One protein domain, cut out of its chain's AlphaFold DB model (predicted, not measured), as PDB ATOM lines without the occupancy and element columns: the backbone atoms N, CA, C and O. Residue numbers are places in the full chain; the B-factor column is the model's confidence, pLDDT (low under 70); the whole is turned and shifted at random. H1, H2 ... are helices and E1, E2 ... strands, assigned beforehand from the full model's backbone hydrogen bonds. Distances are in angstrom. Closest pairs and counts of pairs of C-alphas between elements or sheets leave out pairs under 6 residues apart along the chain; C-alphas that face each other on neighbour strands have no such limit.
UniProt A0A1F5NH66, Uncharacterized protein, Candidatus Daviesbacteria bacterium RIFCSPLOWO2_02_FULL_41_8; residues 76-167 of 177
ATOM      1  N   PRO A  76      29.309 -73.029 160.960       74.38
ATOM      2  CA  PRO A  76      28.910 -72.116 159.885       74.38
ATOM      3  C   PRO A  76      29.245 -70.649 160.198       74.38
ATOM      4  O   PRO A  76      29.601 -69.888 159.298       74.38
ATOM      5  N   GLU A  77      29.227 -70.266 161.476       76.62
ATOM      6  CA  GLU A  77      29.592 -68.923 161.940       76.62
ATOM      7  C   GLU A  77      31.067 -68.597 161.669       76.62
ATOM      8  O   GLU A  77      31.372 -67.528 161.139       76.62
ATOM      9  N   LYS A  78      31.987 -69.544 161.916       72.81
ATOM     10  CA  LYS A  78      33.419 -69.386 161.591       72.81
ATOM     11  C   LYS A  78      33.627 -69.244 160.081       72.81
ATOM     12  O   LYS A  78      34.472 -68.467 159.629       72.81
ATOM     13  N   GLN A  79      32.833 -69.958 159.277       73.62
ATOM     14  CA  GLN A  79      32.879 -69.843 157.819       73.62
ATOM     15  C   GLN A  79      32.372 -68.475 157.342       73.62
ATOM     16  O   GLN A  79      32.987 -67.858 156.466       73.62
ATOM     17  N   GLN A  80      31.271 -67.985 157.914       77.88
ATOM     18  CA  GLN A  80      30.731 -66.662 157.615       77.88
ATOM     19  C   GLN A  80      31.712 -65.557 158.022       77.88
ATOM     20  O   GLN A  80      31.996 -64.682 157.204       77.88
ATOM     21  N   GLN A  81      32.304 -65.643 159.215       77.69
ATOM     22  CA  GLN A  81      33.350 -64.727 159.675       77.69
ATOM     23  C   GLN A  81      34.551 -64.723 158.726       77.69
ATOM     24  O   GLN A  81      34.950 -63.662 158.256       77.69
ATOM     25  N   THR A  82      35.059 -65.894 158.327       78.44
ATOM     26  CA  THR A  82      36.173 -65.991 157.364       78.44
ATOM     27  C   THR A  82      35.832 -65.313 156.032       78.44
ATOM     28  O   THR A  82      36.638 -64.561 155.482       78.44
ATOM     29  N   ARG A  83      34.621 -65.528 155.501       81.75
ATOM     30  CA  ARG A  83      34.172 -64.883 154.253       81.75
ATOM     31  C   ARG A  83      34.085 -63.365 154.398       81.75
ATOM     32  O   ARG A  83      34.500 -62.649 153.486       81.75
ATOM     33  N   LEU A  84      33.559 -62.880 155.522       81.44
ATOM     34  CA  LEU A  84      33.472 -61.452 155.820       81.44
ATOM     35  C   LEU A  84      34.864 -60.829 155.953       81.44
ATOM     36  O   LEU A  84      35.114 -59.797 155.334       81.44
ATOM     37  N   MET A  85      35.796 -61.492 156.642       80.81
ATOM     38  CA  MET A  85      37.192 -61.053 156.743       80.81
ATOM     39  C   MET A  85      37.847 -60.926 155.365       80.81
ATOM     40  O   MET A  85      38.432 -59.890 155.061       80.81
ATOM     41  N   VAL A  86      37.696 -61.928 154.489       83.31
ATOM     42  CA  VAL A  86      38.244 -61.879 153.119       83.31
ATOM     43  C   VAL A  86      37.618 -60.739 152.310       83.31
ATOM     44  O   VAL A  86      38.327 -60.002 151.621       83.31
ATOM     45  N   LYS A  87      36.294 -60.557 152.398       84.62
ATOM     46  CA  LYS A  87      35.586 -59.471 151.704       84.62
ATOM     47  C   LYS A  87      36.065 -58.097 152.183       84.62
ATOM     48  O   LYS A  87      36.343 -57.234 151.349       84.62
ATOM     49  N   ASN A  88      36.200 -57.917 153.496       85.00
ATOM     50  CA  ASN A  88      36.687 -56.686 154.111       85.00
ATOM     51  C   ASN A  88      38.137 -56.409 153.712       85.00
ATOM     52  O   ASN A  88      38.445 -55.300 153.288       85.00
ATOM     53  N   TRP A  89      39.003 -57.423 153.735       85.06
ATOM     54  CA  TRP A  89      40.391 -57.293 153.296       85.06
ATOM     55  C   TRP A  89      40.496 -56.836 151.833       85.06
ATOM     56  O   TRP A  89      41.220 -55.891 151.520       85.06
ATOM     57  N   LEU A  90      39.720 -57.443 150.927       86.94
ATOM     58  CA  LEU A  90      39.687 -57.049 149.513       86.94
ATOM     59  C   LEU A  90      39.142 -55.632 149.301       86.94
ATOM     60  O   LEU A  90      39.541 -54.956 148.349       86.94
ATOM     61  N   LEU A  91      38.200 -55.189 150.135       88.81
ATOM     62  CA  LEU A  91      37.680 -53.825 150.091       88.81
ATOM     63  C   LEU A  91      38.740 -52.826 150.565       88.81
ATOM     64  O   LEU A  91      39.051 -51.891 149.831       88.81
ATOM     65  N   GLN A  92      39.347 -53.062 151.731       88.69
ATOM     66  CA  GLN A  92      40.402 -52.202 152.267       88.69
ATOM     67  C   GLN A  92      41.583 -52.096 151.298       88.69
ATOM     68  O   GLN A  92      42.060 -50.998 151.026       88.69
ATOM     69  N   LYS A  93      42.007 -53.217 150.698       89.00
ATOM     70  CA  LYS A  93      43.073 -53.223 149.690       89.00
ATOM     71  C   LYS A  93      42.730 -52.347 148.482       89.00
ATOM     72  O   LYS A  93      43.588 -51.607 148.016       89.00
ATOM     73  N   ARG A  94      41.491 -52.406 147.976       90.00
ATOM     74  CA  ARG A  94      41.045 -51.560 146.853       90.00
ATOM     75  C   ARG A  94      41.058 -50.077 147.211       90.00
ATOM     76  O   ARG A  94      41.539 -49.276 146.418       90.00
ATOM     77  N   VAL A  95      40.580 -49.726 148.403       91.06
ATOM     78  CA  VAL A  95      40.609 -48.340 148.895       91.06
ATOM     79  C   VAL A  95      42.047 -47.845 149.042       91.06
ATOM     80  O   VAL A  95      42.368 -46.768 148.554       91.06
ATOM     81  N   ALA A  96      42.932 -48.644 149.642       90.62
ATOM     82  CA  ALA A  96      44.342 -48.296 149.800       90.62
ATOM     83  C   ALA A  96      45.036 -48.059 148.448       90.62
ATOM     84  O   ALA A  96      45.759 -47.080 148.293       90.62
ATOM     85  N   LEU A  97      44.777 -48.908 147.450       90.50
ATOM     86  CA  LEU A  97      45.297 -48.708 146.094       90.50
ATOM     87  C   LEU A  97      44.802 -47.390 145.480       90.50
ATOM     88  O   LEU A  97      45.616 -46.614 144.992       90.50
ATOM     89  N   ALA A  98      43.503 -47.099 145.575       90.31
ATOM     90  CA  ALA A  98      42.937 -45.854 145.055       90.31
ATOM     91  C   ALA A  98      43.489 -44.602 145.767       90.31
ATOM     92  O   ALA A  98      43.677 -43.561 145.140       90.31
ATOM     93  N   LEU A  99      43.762 -44.688 147.074       92.44
ATOM     94  CA  LEU A  99      44.378 -43.601 147.840       92.44
ATOM     95  C   LEU A  99      45.828 -43.349 147.422       92.44
ATOM     96  O   LEU A  99      46.214 -42.189 147.302       92.44
ATOM     97  N   LEU A 100      46.607 -44.410 147.185       91.25
ATOM     98  CA  LEU A 100      47.967 -44.286 146.657       91.25
ATOM     99  C   LEU A 100      47.953 -43.625 145.276       91.25
ATOM    100  O   LEU A 100      48.666 -42.647 145.068       91.25
ATOM    101  N   GLU A 101      47.094 -44.094 144.368       88.19
ATOM    102  CA  GLU A 101      47.003 -43.549 143.008       88.19
ATOM    103  C   GLU A 101      46.621 -42.062 143.008       88.19
ATOM    104  O   GLU A 101      47.238 -41.272 142.298       88.19
ATOM    105  N   ARG A 102      45.681 -41.646 143.869       91.00
ATOM    106  CA  ARG A 102      45.324 -40.224 144.052       91.00
ATOM    107  C   ARG A 102      46.485 -39.352 144.534       91.00
ATOM    108  O   ARG A 102      46.463 -38.148 144.310       91.00
ATOM    109  N   GLN A 103      47.470 -39.946 145.200       91.38
ATOM    110  CA  GLN A 103      48.674 -39.272 145.685       91.38
ATOM    111  C   GLN A 103      49.870 -39.459 144.736       91.38
ATOM    112  O   GLN A 103      51.004 -39.215 145.132       91.38
ATOM    113  N   ASN A 104      49.641 -39.898 143.490       93.12
ATOM    114  CA  ASN A 104      50.682 -40.208 142.502       93.12
ATOM    115  C   ASN A 104      51.661 -41.321 142.925       93.12
ATOM    116  O   ASN A 104      52.773 -41.419 142.397       93.12
ATOM    117  N   PHE A 105      51.239 -42.201 143.834       95.62
ATOM    118  CA  PHE A 105      51.945 -43.433 144.153       95.62
ATOM    119  C   PHE A 105      51.358 -44.600 143.364       95.62
ATOM    120  O   PHE A 105      50.153 -44.840 143.356       95.62
ATOM    121  N   TYR A 106      52.235 -45.391 142.761       93.38
ATOM    122  CA  TYR A 106      51.868 -46.550 141.961       93.38
ATOM    123  C   TYR A 106      52.448 -47.817 142.578       93.38
ATOM    124  O   TYR A 106      53.530 -47.813 143.168       93.38
ATOM    125  N   THR A 107      51.737 -48.933 142.438       93.44
ATOM    126  CA  THR A 107      52.244 -50.222 142.927       93.44
ATOM    127  C   THR A 107      53.518 -50.641 142.181       93.44
ATOM    128  O   THR A 107      53.659 -50.321 140.998       93.44
ATOM    129  N   PRO A 108      54.413 -51.431 142.805       93.31
ATOM    130  CA  PRO A 108      55.604 -51.957 142.137       93.31
ATOM    131  C   PRO A 108      55.302 -52.670 140.814       93.31
ATOM    132  O   PRO A 108      56.033 -52.491 139.844       93.31
ATOM    133  N   SER A 109      54.203 -53.428 140.743       92.75
ATOM    134  CA  SER A 109      53.770 -54.079 139.502       92.75
ATOM    135  C   SER A 109      53.418 -53.061 138.420       92.75
ATOM    136  O   SER A 109      53.917 -53.160 137.303       92.75
ATOM    137  N   ARG A 110      52.624 -52.037 138.760       92.25
ATOM    138  CA  ARG A 110      52.220 -51.004 137.800       92.25
ATOM    139  C   ARG A 110      53.413 -50.194 137.293       92.25
ATOM    140  O   ARG A 110      53.521 -49.911 136.106       92.25
ATOM    141  N   VAL A 111      54.340 -49.857 138.180       92.06
ATOM    142  CA  VAL A 111      55.572 -49.145 137.821       92.06
ATOM    143  C   VAL A 111      56.492 -49.999 136.960       92.06
ATOM    144  O   VAL A 111      57.114 -49.478 136.035       92.06
ATOM    145  N   SER A 112      56.569 -51.304 137.225       93.12
ATOM    146  CA  SER A 112      57.339 -52.244 136.408       93.12
ATOM    147  C   SER A 112      56.845 -52.259 134.959       93.12
ATOM    148  O   SER A 112      57.651 -52.203 134.032       93.12
ATOM    149  N   GLU A 113      55.525 -52.233 134.748       92.38
ATOM    150  CA  GLU A 113      54.925 -52.151 133.409       92.38
ATOM    151  C   GLU A 113      55.320 -50.866 132.664       92.38
ATOM    152  O   GLU A 113      55.605 -50.919 131.463       92.38
ATOM    153  N   ILE A 114      55.350 -49.735 133.380       91.31
ATOM    154  CA  ILE A 114      55.630 -48.398 132.833       91.31
ATOM    155  C   ILE A 114      57.123 -48.227 132.534       91.31
ATOM    156  O   ILE A 114      57.498 -47.841 131.432       91.31
ATOM    157  N   THR A 115      57.980 -48.531 133.507       88.50
ATOM    158  CA  THR A 115      59.427 -48.249 133.457       88.50
ATOM    159  C   THR A 115      60.254 -49.385 132.861       88.50
ATOM    160  O   THR A 115      61.445 -49.214 132.623       88.50
ATOM    161  N   LYS A 116      59.649 -50.563 132.653       89.44
ATOM    162  CA  LYS A 116      60.319 -51.812 132.241       89.44
ATOM    163  C   LYS A 116      61.376 -52.328 133.224       89.44
ATOM    164  O   LYS A 116      62.077 -53.291 132.924       89.44
ATOM    165  N   ILE A 117      61.455 -51.757 134.425       89.00
ATOM    166  CA  ILE A 117      62.304 -52.271 135.503       89.00
ATOM    167  C   ILE A 117      61.613 -53.491 136.124       89.00
ATOM    168  O   ILE A 117      60.433 -53.397 136.471       89.00
ATOM    169  N   PRO A 118      62.298 -54.634 136.317       92.94
ATOM    170  CA  PRO A 118      61.683 -55.823 136.900       92.94
ATOM    171  C   PRO A 118      61.100 -55.569 138.296       92.94
ATOM    172  O   PRO A 118      61.758 -54.990 139.160       92.94
ATOM    173  N   VAL A 119      59.894 -56.083 138.561       94.25
ATOM    174  CA  VAL A 119      59.201 -55.904 139.853       94.25
ATOM    175  C   VAL A 119      60.042 -56.358 141.057       94.25
ATOM    176  O   VAL A 119      60.011 -55.738 142.120       94.25
ATOM    177  N   GLN A 120      60.854 -57.406 140.885       93.81
ATOM    178  CA  GLN A 120      61.765 -57.911 141.917       93.81
ATOM    179  C   GLN A 120      62.857 -56.894 142.265       93.81
ATOM    180  O   GLN A 120      63.181 -56.716 143.440       93.81
ATOM    181  N   THR A 121      63.385 -56.188 141.262       92.38
ATOM    182  CA  THR A 121      64.364 -55.112 141.444       92.38
ATOM    183  C   THR A 121      63.755 -53.972 142.250       92.38
ATOM    184  O   THR A 121      64.363 -53.525 143.220       92.38
ATOM    185  N   ILE A 122      62.521 -53.574 141.925       93.38
ATOM    186  CA  ILE A 122      61.786 -52.528 142.651       93.38
ATOM    187  C   ILE A 122      61.588 -52.938 144.118       93.38
ATOM    188  O   ILE A 122      61.935 -52.189 145.029       93.38
ATOM    189  N   HIS A 123      61.112 -54.160 144.378       93.31
ATOM    190  CA  HIS A 123      60.960 -54.665 145.747       93.31
ATOM    191  C   HIS A 123      62.284 -54.722 146.517       93.31
ATOM    192  O   HIS A 123      62.320 -54.378 147.701       93.31
ATOM    193  N   SER A 124      63.371 -55.136 145.862       93.88
ATOM    194  CA  SER A 124      64.702 -55.147 146.469       93.88
ATOM    195  C   SER A 124      65.183 -53.733 146.799       93.88
ATOM    196  O   SER A 124      65.764 -53.537 147.867       93.88
ATOM    197  N   ALA A 125      64.943 -52.754 145.924       91.88
ATOM    198  CA  ALA A 125      65.316 -51.359 146.150       91.88
ATOM    199  C   ALA A 125      64.559 -50.761 147.344       91.88
ATOM    200  O   ALA A 125      65.185 -50.190 148.235       91.88
ATOM    201  N   ILE A 126      63.245 -51.005 147.436       92.69
ATOM    202  CA  ILE A 126      62.425 -50.611 148.594       92.69
ATOM    203  C   ILE A 126      62.965 -51.249 149.880       92.69
ATOM    204  O   ILE A 126      63.143 -50.571 150.888       92.69
ATOM    205  N   LYS A 127      63.255 -52.559 149.864       91.50
ATOM    206  CA  LYS A 127      63.757 -53.282 151.048       91.50
ATOM    207  C   LYS A 127      65.102 -52.736 151.536       91.50
ATOM    208  O   LYS A 127      65.345 -52.715 152.736       91.50
ATOM    209  N   ARG A 128      65.966 -52.313 150.611       91.31
ATOM    210  CA  ARG A 128      67.283 -51.725 150.900       91.31
ATOM    211  C   ARG A 128      67.232 -50.218 151.159       91.31
ATOM    212  O   ARG A 128      68.289 -49.613 151.254       91.31
ATOM    213  N   GLN A 129      66.037 -49.623 151.232       90.81
ATOM    214  CA  GLN A 129      65.838 -48.177 151.398       90.81
ATOM    215  C   GLN A 129      66.488 -47.326 150.287       90.81
ATOM    216  O   GLN A 129      66.690 -46.130 150.456       90.81
ATOM    217  N   ALA A 130      66.777 -47.926 149.128       89.62
ATOM    218  CA  ALA A 130      67.330 -47.238 147.960       89.62
ATOM    219  C   ALA A 130      66.247 -46.568 147.096       89.62
ATOM    220  O   ALA A 130      66.563 -45.821 146.176       89.62
ATOM    221  N   LEU A 131      64.974 -46.864 147.369       91.94
ATOM    222  CA  LEU A 131      63.822 -46.272 146.705       91.94
ATOM    223  C   LEU A 131      62.795 -45.853 147.771       91.94
ATOM    224  O   LEU A 131      62.337 -46.726 148.522       91.94
ATOM    225  N   PRO A 132      62.425 -44.559 147.849       92.12
ATOM    226  CA  PRO A 132      61.347 -44.091 148.713       92.12
ATOM    227  C   PRO A 132      60.040 -44.836 148.432       92.12
ATOM    228  O   PRO A 132      59.705 -45.142 147.288       92.12
ATOM    229  N   CYS A 133      59.294 -45.159 149.488       92.06
ATOM    230  CA  CYS A 133      58.080 -45.961 149.388       92.06
ATOM    231  C   CYS A 133      56.997 -45.412 150.316       92.06
ATOM    232  O   CYS A 133      57.160 -45.422 151.536       92.06
ATOM    233  N   GLY A 134      55.860 -45.025 149.736       90.06
ATOM    234  CA  GLY A 134      54.621 -44.797 150.472       90.06
ATOM    235  C   GLY A 134      54.018 -46.129 150.919       90.06
ATOM    236  O   GLY A 134      54.112 -47.137 150.210       90.06
ATOM    237  N   GLN A 135      53.428 -46.156 152.112       89.94
ATOM    238  CA  GLN A 135      52.862 -47.364 152.705       89.94
ATOM    239  C   GLN A 135      51.498 -47.068 153.323       89.94
ATOM    240  O   GLN A 135      51.359 -46.124 154.093       89.94
ATOM    241  N   ILE A 136      50.506 -47.900 153.011       87.44
ATOM    242  CA  ILE A 136      49.197 -47.884 153.667       87.44
ATOM    243  C   ILE A 136      49.006 -49.219 154.378       87.44
ATOM    244  O   ILE A 136      48.927 -50.266 153.734       87.44
ATOM    245  N   GLY A 137      48.952 -49.173 155.709       86.44
ATOM    246  CA  GLY A 137      48.620 -50.327 156.538       86.44
ATOM    247  C   GLY A 137      47.131 -50.646 156.455       86.44
ATOM    248  O   GLY A 137      46.290 -49.758 156.575       86.44
ATOM    249  N   LEU A 138      46.806 -51.917 156.246       85.88
ATOM    250  CA  LEU A 138      45.446 -52.430 156.313       85.88
ATOM    251  C   LEU A 138      45.123 -52.809 157.763       85.88
ATOM    252  O   LEU A 138      45.984 -53.281 158.517       85.88
ATOM    253  N   LEU A 139      43.867 -52.597 158.148       83.75
ATOM    254  CA  LEU A 139      43.379 -52.877 159.490       83.75
ATOM    255  C   LEU A 139      42.891 -54.321 159.572       83.75
ATOM    256  O   LEU A 139      42.081 -54.775 158.759       83.75
ATOM    257  N   VAL A 140      43.356 -55.023 160.596       77.50
ATOM    258  CA  VAL A 140      42.927 -56.374 160.937       77.50
ATOM    259  C   VAL A 140      42.124 -56.308 162.224       77.50
ATOM    260  O   VAL A 140      42.542 -55.704 163.211       77.50
ATOM    261  N   GLU A 141      40.949 -56.921 162.199       75.75
ATOM    262  CA  GLU A 141      40.122 -57.080 163.385       75.75
ATOM    263  C   GLU A 141      40.701 -58.191 164.263       75.75
ATOM    264  O   GLU A 141      40.981 -59.298 163.801       75.75
ATOM    265  N   THR A 142      40.914 -57.868 165.532       73.44
ATOM    266  CA  THR A 142      41.400 -58.787 166.558       73.44
ATOM    267  C   THR A 142      40.420 -58.801 167.726       73.44
ATOM    268  O   THR A 142      39.596 -57.897 167.868       73.44
ATOM    269  N   ASN A 143      40.579 -59.753 168.646       72.56
ATOM    270  CA  ASN A 143      39.791 -59.810 169.887       72.56
ATOM    271  C   ASN A 143      39.957 -58.560 170.780       72.56
ATOM    272  O   ASN A 143      39.242 -58.413 171.764       72.56
ATOM    273  N   ARG A 144      40.924 -57.682 170.474       75.19
ATOM    274  CA  ARG A 144      41.203 -56.428 171.190       75.19
ATOM    275  C   ARG A 144      40.828 -55.178 170.379       75.19
ATOM    276  O   ARG A 144      41.162 -54.075 170.795       75.19
ATOM    277  N   GLY A 145      40.160 -55.343 169.235       75.75
ATOM    278  CA  GLY A 145      39.776 -54.262 168.325       75.75
ATOM    279  C   GLY A 145      40.546 -54.265 167.001       75.75
ATOM    280  O   GLY A 145      41.216 -55.241 166.650       75.75
ATOM    281  N   LEU A 146      40.427 -53.166 166.250       78.69
ATOM    282  CA  LEU A 146      41.084 -52.973 164.953       78.69
ATOM    283  C   LEU A 146      42.547 -52.561 165.144       78.69
ATOM    284  O   LEU A 146      42.830 -51.545 165.773       78.69
ATOM    285  N   VAL A 147      43.473 -53.322 164.560       77.06
ATOM    286  CA  VAL A 147      44.919 -53.068 164.643       77.06
ATOM    287  C   VAL A 147      45.516 -53.016 163.239       77.06
ATOM    288  O   VAL A 147      45.162 -53.821 162.378       77.06
ATOM    289  N   ALA A 148      46.441 -52.089 162.990       73.19
ATOM    290  CA  ALA A 148      47.228 -52.090 161.759       73.19
ATOM    291  C   ALA A 148      48.154 -53.316 161.733       73.19
ATOM    292  O   ALA A 148      48.972 -53.500 162.635       73.19
ATOM    293  N   SER A 149      48.045 -54.154 160.700       68.69
ATOM    294  CA  SER A 149      48.965 -55.282 160.527       68.69
ATOM    295  C   SER A 149      50.180 -54.852 159.711       68.69
ATOM    296  O   SER A 149      50.046 -54.422 158.565       68.69
ATOM    297  N   GLY A 150      51.377 -55.016 160.283       63.19
ATOM    298  CA  GLY A 150      52.644 -54.756 159.588       63.19
ATOM    299  C   GLY A 150      52.885 -55.671 158.381       63.19
ATOM    300  O   GLY A 150      53.660 -55.328 157.490       63.19
ATOM    301  N   GLU A 151      52.191 -56.809 158.310       68.00
ATOM    302  CA  GLU A 151      52.234 -57.719 157.159       68.00
ATOM    303  C   GLU A 151      51.218 -57.335 156.075       68.00
ATOM    304  O   GLU A 151      51.432 -57.590 154.889       68.00
ATOM    305  N   ALA A 152      50.125 -56.672 156.456       76.00
ATOM    306  CA  ALA A 152      49.069 -56.256 155.546       76.00
ATOM    307  C   ALA A 152      49.290 -54.809 155.086       76.00
ATOM    308  O   ALA A 152      48.490 -53.928 155.372       76.00
ATOM    309  N   VAL A 153      50.383 -54.551 154.366       85.81
ATOM    310  CA  VAL A 153      50.727 -53.205 153.880       85.81
ATOM    311  C   VAL A 153      50.657 -53.146 152.359       85.81
ATOM    312  O   VAL A 153      51.232 -53.982 151.659       85.81
ATOM    313  N   VAL A 154      49.993 -52.118 151.833       87.50
ATOM    314  CA  VAL A 154      50.046 -51.770 150.412       87.50
ATOM    315  C   VAL A 154      51.163 -50.756 150.208       87.50
ATOM    316  O   VAL A 154      51.179 -49.699 150.833       87.50
ATOM    317  N   LYS A 155      52.116 -51.105 149.344       91.44
ATOM    318  CA  LYS A 155      53.294 -50.292 149.033       91.44
ATOM    319  C   LYS A 155      53.112 -49.593 147.695       91.44
ATOM    320  O   LYS A 155      52.659 -50.223 146.737       91.44
ATOM    321  N   GLY A 156      53.514 -48.332 147.630       93.62
ATOM    322  CA  GLY A 156      53.544 -47.546 146.404       93.62
ATOM    323  C   GLY A 156      54.840 -46.757 146.278       93.62
ATOM    324  O   GLY A 156      55.462 -46.406 147.279       93.62
ATOM    325  N   VAL A 157      55.239 -46.472 145.044       94.44
ATOM    326  CA  VAL A 157      56.398 -45.637 144.700       94.44
ATOM    327  C   VAL A 157      55.983 -44.623 143.640       94.44
ATOM    328  O   VAL A 157      55.047 -44.878 142.876       94.44
ATOM    329  N   THR A 158      56.636 -43.466 143.598       95.00
ATOM    330  CA  THR A 158      56.343 -42.450 142.581       95.00
ATOM    331  C   THR A 158      57.108 -42.753 141.290       95.00
ATOM    332  O   THR A 158      58.146 -43.418 141.304       95.00
ATOM    333  N   LEU A 159      56.610 -42.270 140.147       92.75
ATOM    334  CA  LEU A 159      57.357 -42.374 138.887       92.75
ATOM    335  C   LEU A 159      58.621 -41.503 138.900       92.75
ATOM    336  O   LEU A 159      59.622 -41.882 138.302       92.75
ATOM    337  N   GLU A 160      58.599 -40.374 139.608       92.31
ATOM    338  CA  GLU A 160      59.755 -39.487 139.746       92.31
ATOM    339  C   GLU A 160      60.917 -40.185 140.467       92.31
ATOM    340  O   GLU A 160      62.041 -40.207 139.961       92.31
ATOM    341  N   ASP A 161      60.639 -40.826 141.605       92.81
ATOM    342  CA  ASP A 161      61.643 -41.587 142.356       92.81
ATOM    343  C   ASP A 161      62.203 -42.745 141.530       92.81
ATOM    344  O   ASP A 161      63.385 -43.071 141.610       92.81
ATOM    345  N   MET A 162      61.365 -43.346 140.686       92.50
ATOM    346  CA  MET A 162      61.770 -44.422 139.788       92.50
ATOM    347  C   MET A 162      62.680 -43.948 138.662       92.50
ATOM    348  O   MET A 162      63.615 -44.665 138.312       92.50
ATOM    349  N   VAL A 163      62.448 -42.755 138.111       89.38
ATOM    350  CA  VAL A 163      63.348 -42.147 137.121       89.38
ATOM    351  C   VAL A 163      64.705 -41.849 137.758       89.38
ATOM    352  O   VAL A 163      65.731 -42.233 137.197       89.38
ATOM    353  N   LYS A 164      64.724 -41.257 138.960       89.38
ATOM    354  CA  LYS A 164      65.965 -41.016 139.720       89.38
ATOM    355  C   LYS A 164      66.704 -42.322 140.013       89.38
ATOM    356  O   LYS A 164      67.913 -42.421 139.808       89.38
ATOM    357  N   PHE A 165      65.971 -43.350 140.434       89.31
ATOM    358  CA  PHE A 165      66.520 -44.681 140.665       89.31
ATOM    359  C   PHE A 165      67.103 -45.289 139.384       89.31
ATOM    360  O   PHE A 165      68.212 -45.812 139.418       89.31
ATOM    361  N   ALA A 166      66.407 -45.187 138.249       85.69
ATOM    362  CA  ALA A 166      66.871 -45.717 136.967       85.69
ATOM    363  C   ALA A 166      68.169 -45.049 136.489       85.69
ATOM    364  O   ALA A 166      69.051 -45.733 135.978       85.69
ATOM    365  N   GLN A 167      68.313 -43.736 136.694       83.75
ATOM    366  CA  GLN A 167      69.525 -42.988 136.338       83.75
ATOM    367  C   GLN A 167      70.751 -43.427 137.151       83.75
ATOM    368  O   GLN A 167      71.862 -43.443 136.628       83.75
TER     369      GLN A 167
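What this domain is: This is residues 76 to 167 of the 177 residues of an uncharacterized protein of Candidatus Daviesbacteria bacterium RIFCSPLOWO2_02_FULL_41_8 (UniProt A0A1F5NH66). A long two-stranded hairpin, E1 and E2, has the long helix H1 slanting over one of its faces, and the three short helices H2, H3 and H4 gather as a small head at the end away from the hairpin's turn. The first residues of H1, 76 to 84, stick out free at the opposite end from that head. The printed part has 92 residues, with named elements in the order H1, H2, H3, E1, E2, H4; the sheet is E1 - E2, antiparallel, and the class is mixed, helices and strands. The whole is loose, with a radius of gyration of the C-alphas of 15.8 A, and its outline is a rod spanning 54 by 23 by 22 A.

Where its parts are: Find C-alpha 134 at (54.621, -44.797, 150.472); from there E1 runs through residues 134 to 142, 25.1 A from first to last C-alpha. E2 comes back through residues 145 to 156, 26.7 A, and bends by 63 degrees at residue 151. Look next at C-alpha 76 at (28.910, -72.116, 159.885), where H1 begins; it covers residues 76 to 102 and is 39.2 A long. H2 holds residues 108 to 115 and H3 residues 119 to 127. H4, residues 159 to 167, ends at C-alpha 167 at (69.525, -42.988, 136.338).

How they stand to each other: Start at the hairpin of E1 and E2, antiparallel neighbours at 153 degrees. Near its turn you find N 142 and O 145 at 2.9 A, and near its other end N 134 and O 156 at 2.8 A, both within hydrogen-bond range. C-alphas 138 and 152 face each other at 5.3 A, and the next facing pair is 139 and 148, at 4.5 A. The closest C-alphas of H1 and E1 are those of Ala 96 and Ile 136, 6.2 A apart; for H1 and E2 they are Leu 100 and Gly 156, 6.5 A. Move on to the short helices: H2 and H3 touch, closest at the C-alphas of Ser 112 and Val 119, 5.4 A, at a steep tilt of 63 degrees, opposite ways. H2 and H4 are close but not clearly touching, closest at the C-alphas of Val 111 and Leu 159, 7.1 A. H3 and H4 are apart, and H1 is apart from H2, H3 and H4. In H1, H2, H3 and H4 every O i to N i+4 pair is within hydrogen-bond range.

The domain as a whole: The two C-alphas farthest apart are those of Pro 76 and Gln 167, 55.2 A. Without the free residues 76 to 84 the body spans 48 by 23 by 19 A. The printed part has no cut and no long link; the link from H3 to E1, 6 residues, is short, and the others are tight. The mean pLDDT of the printed part is 86.7, and residues 149 to 151, in E2, are under 70.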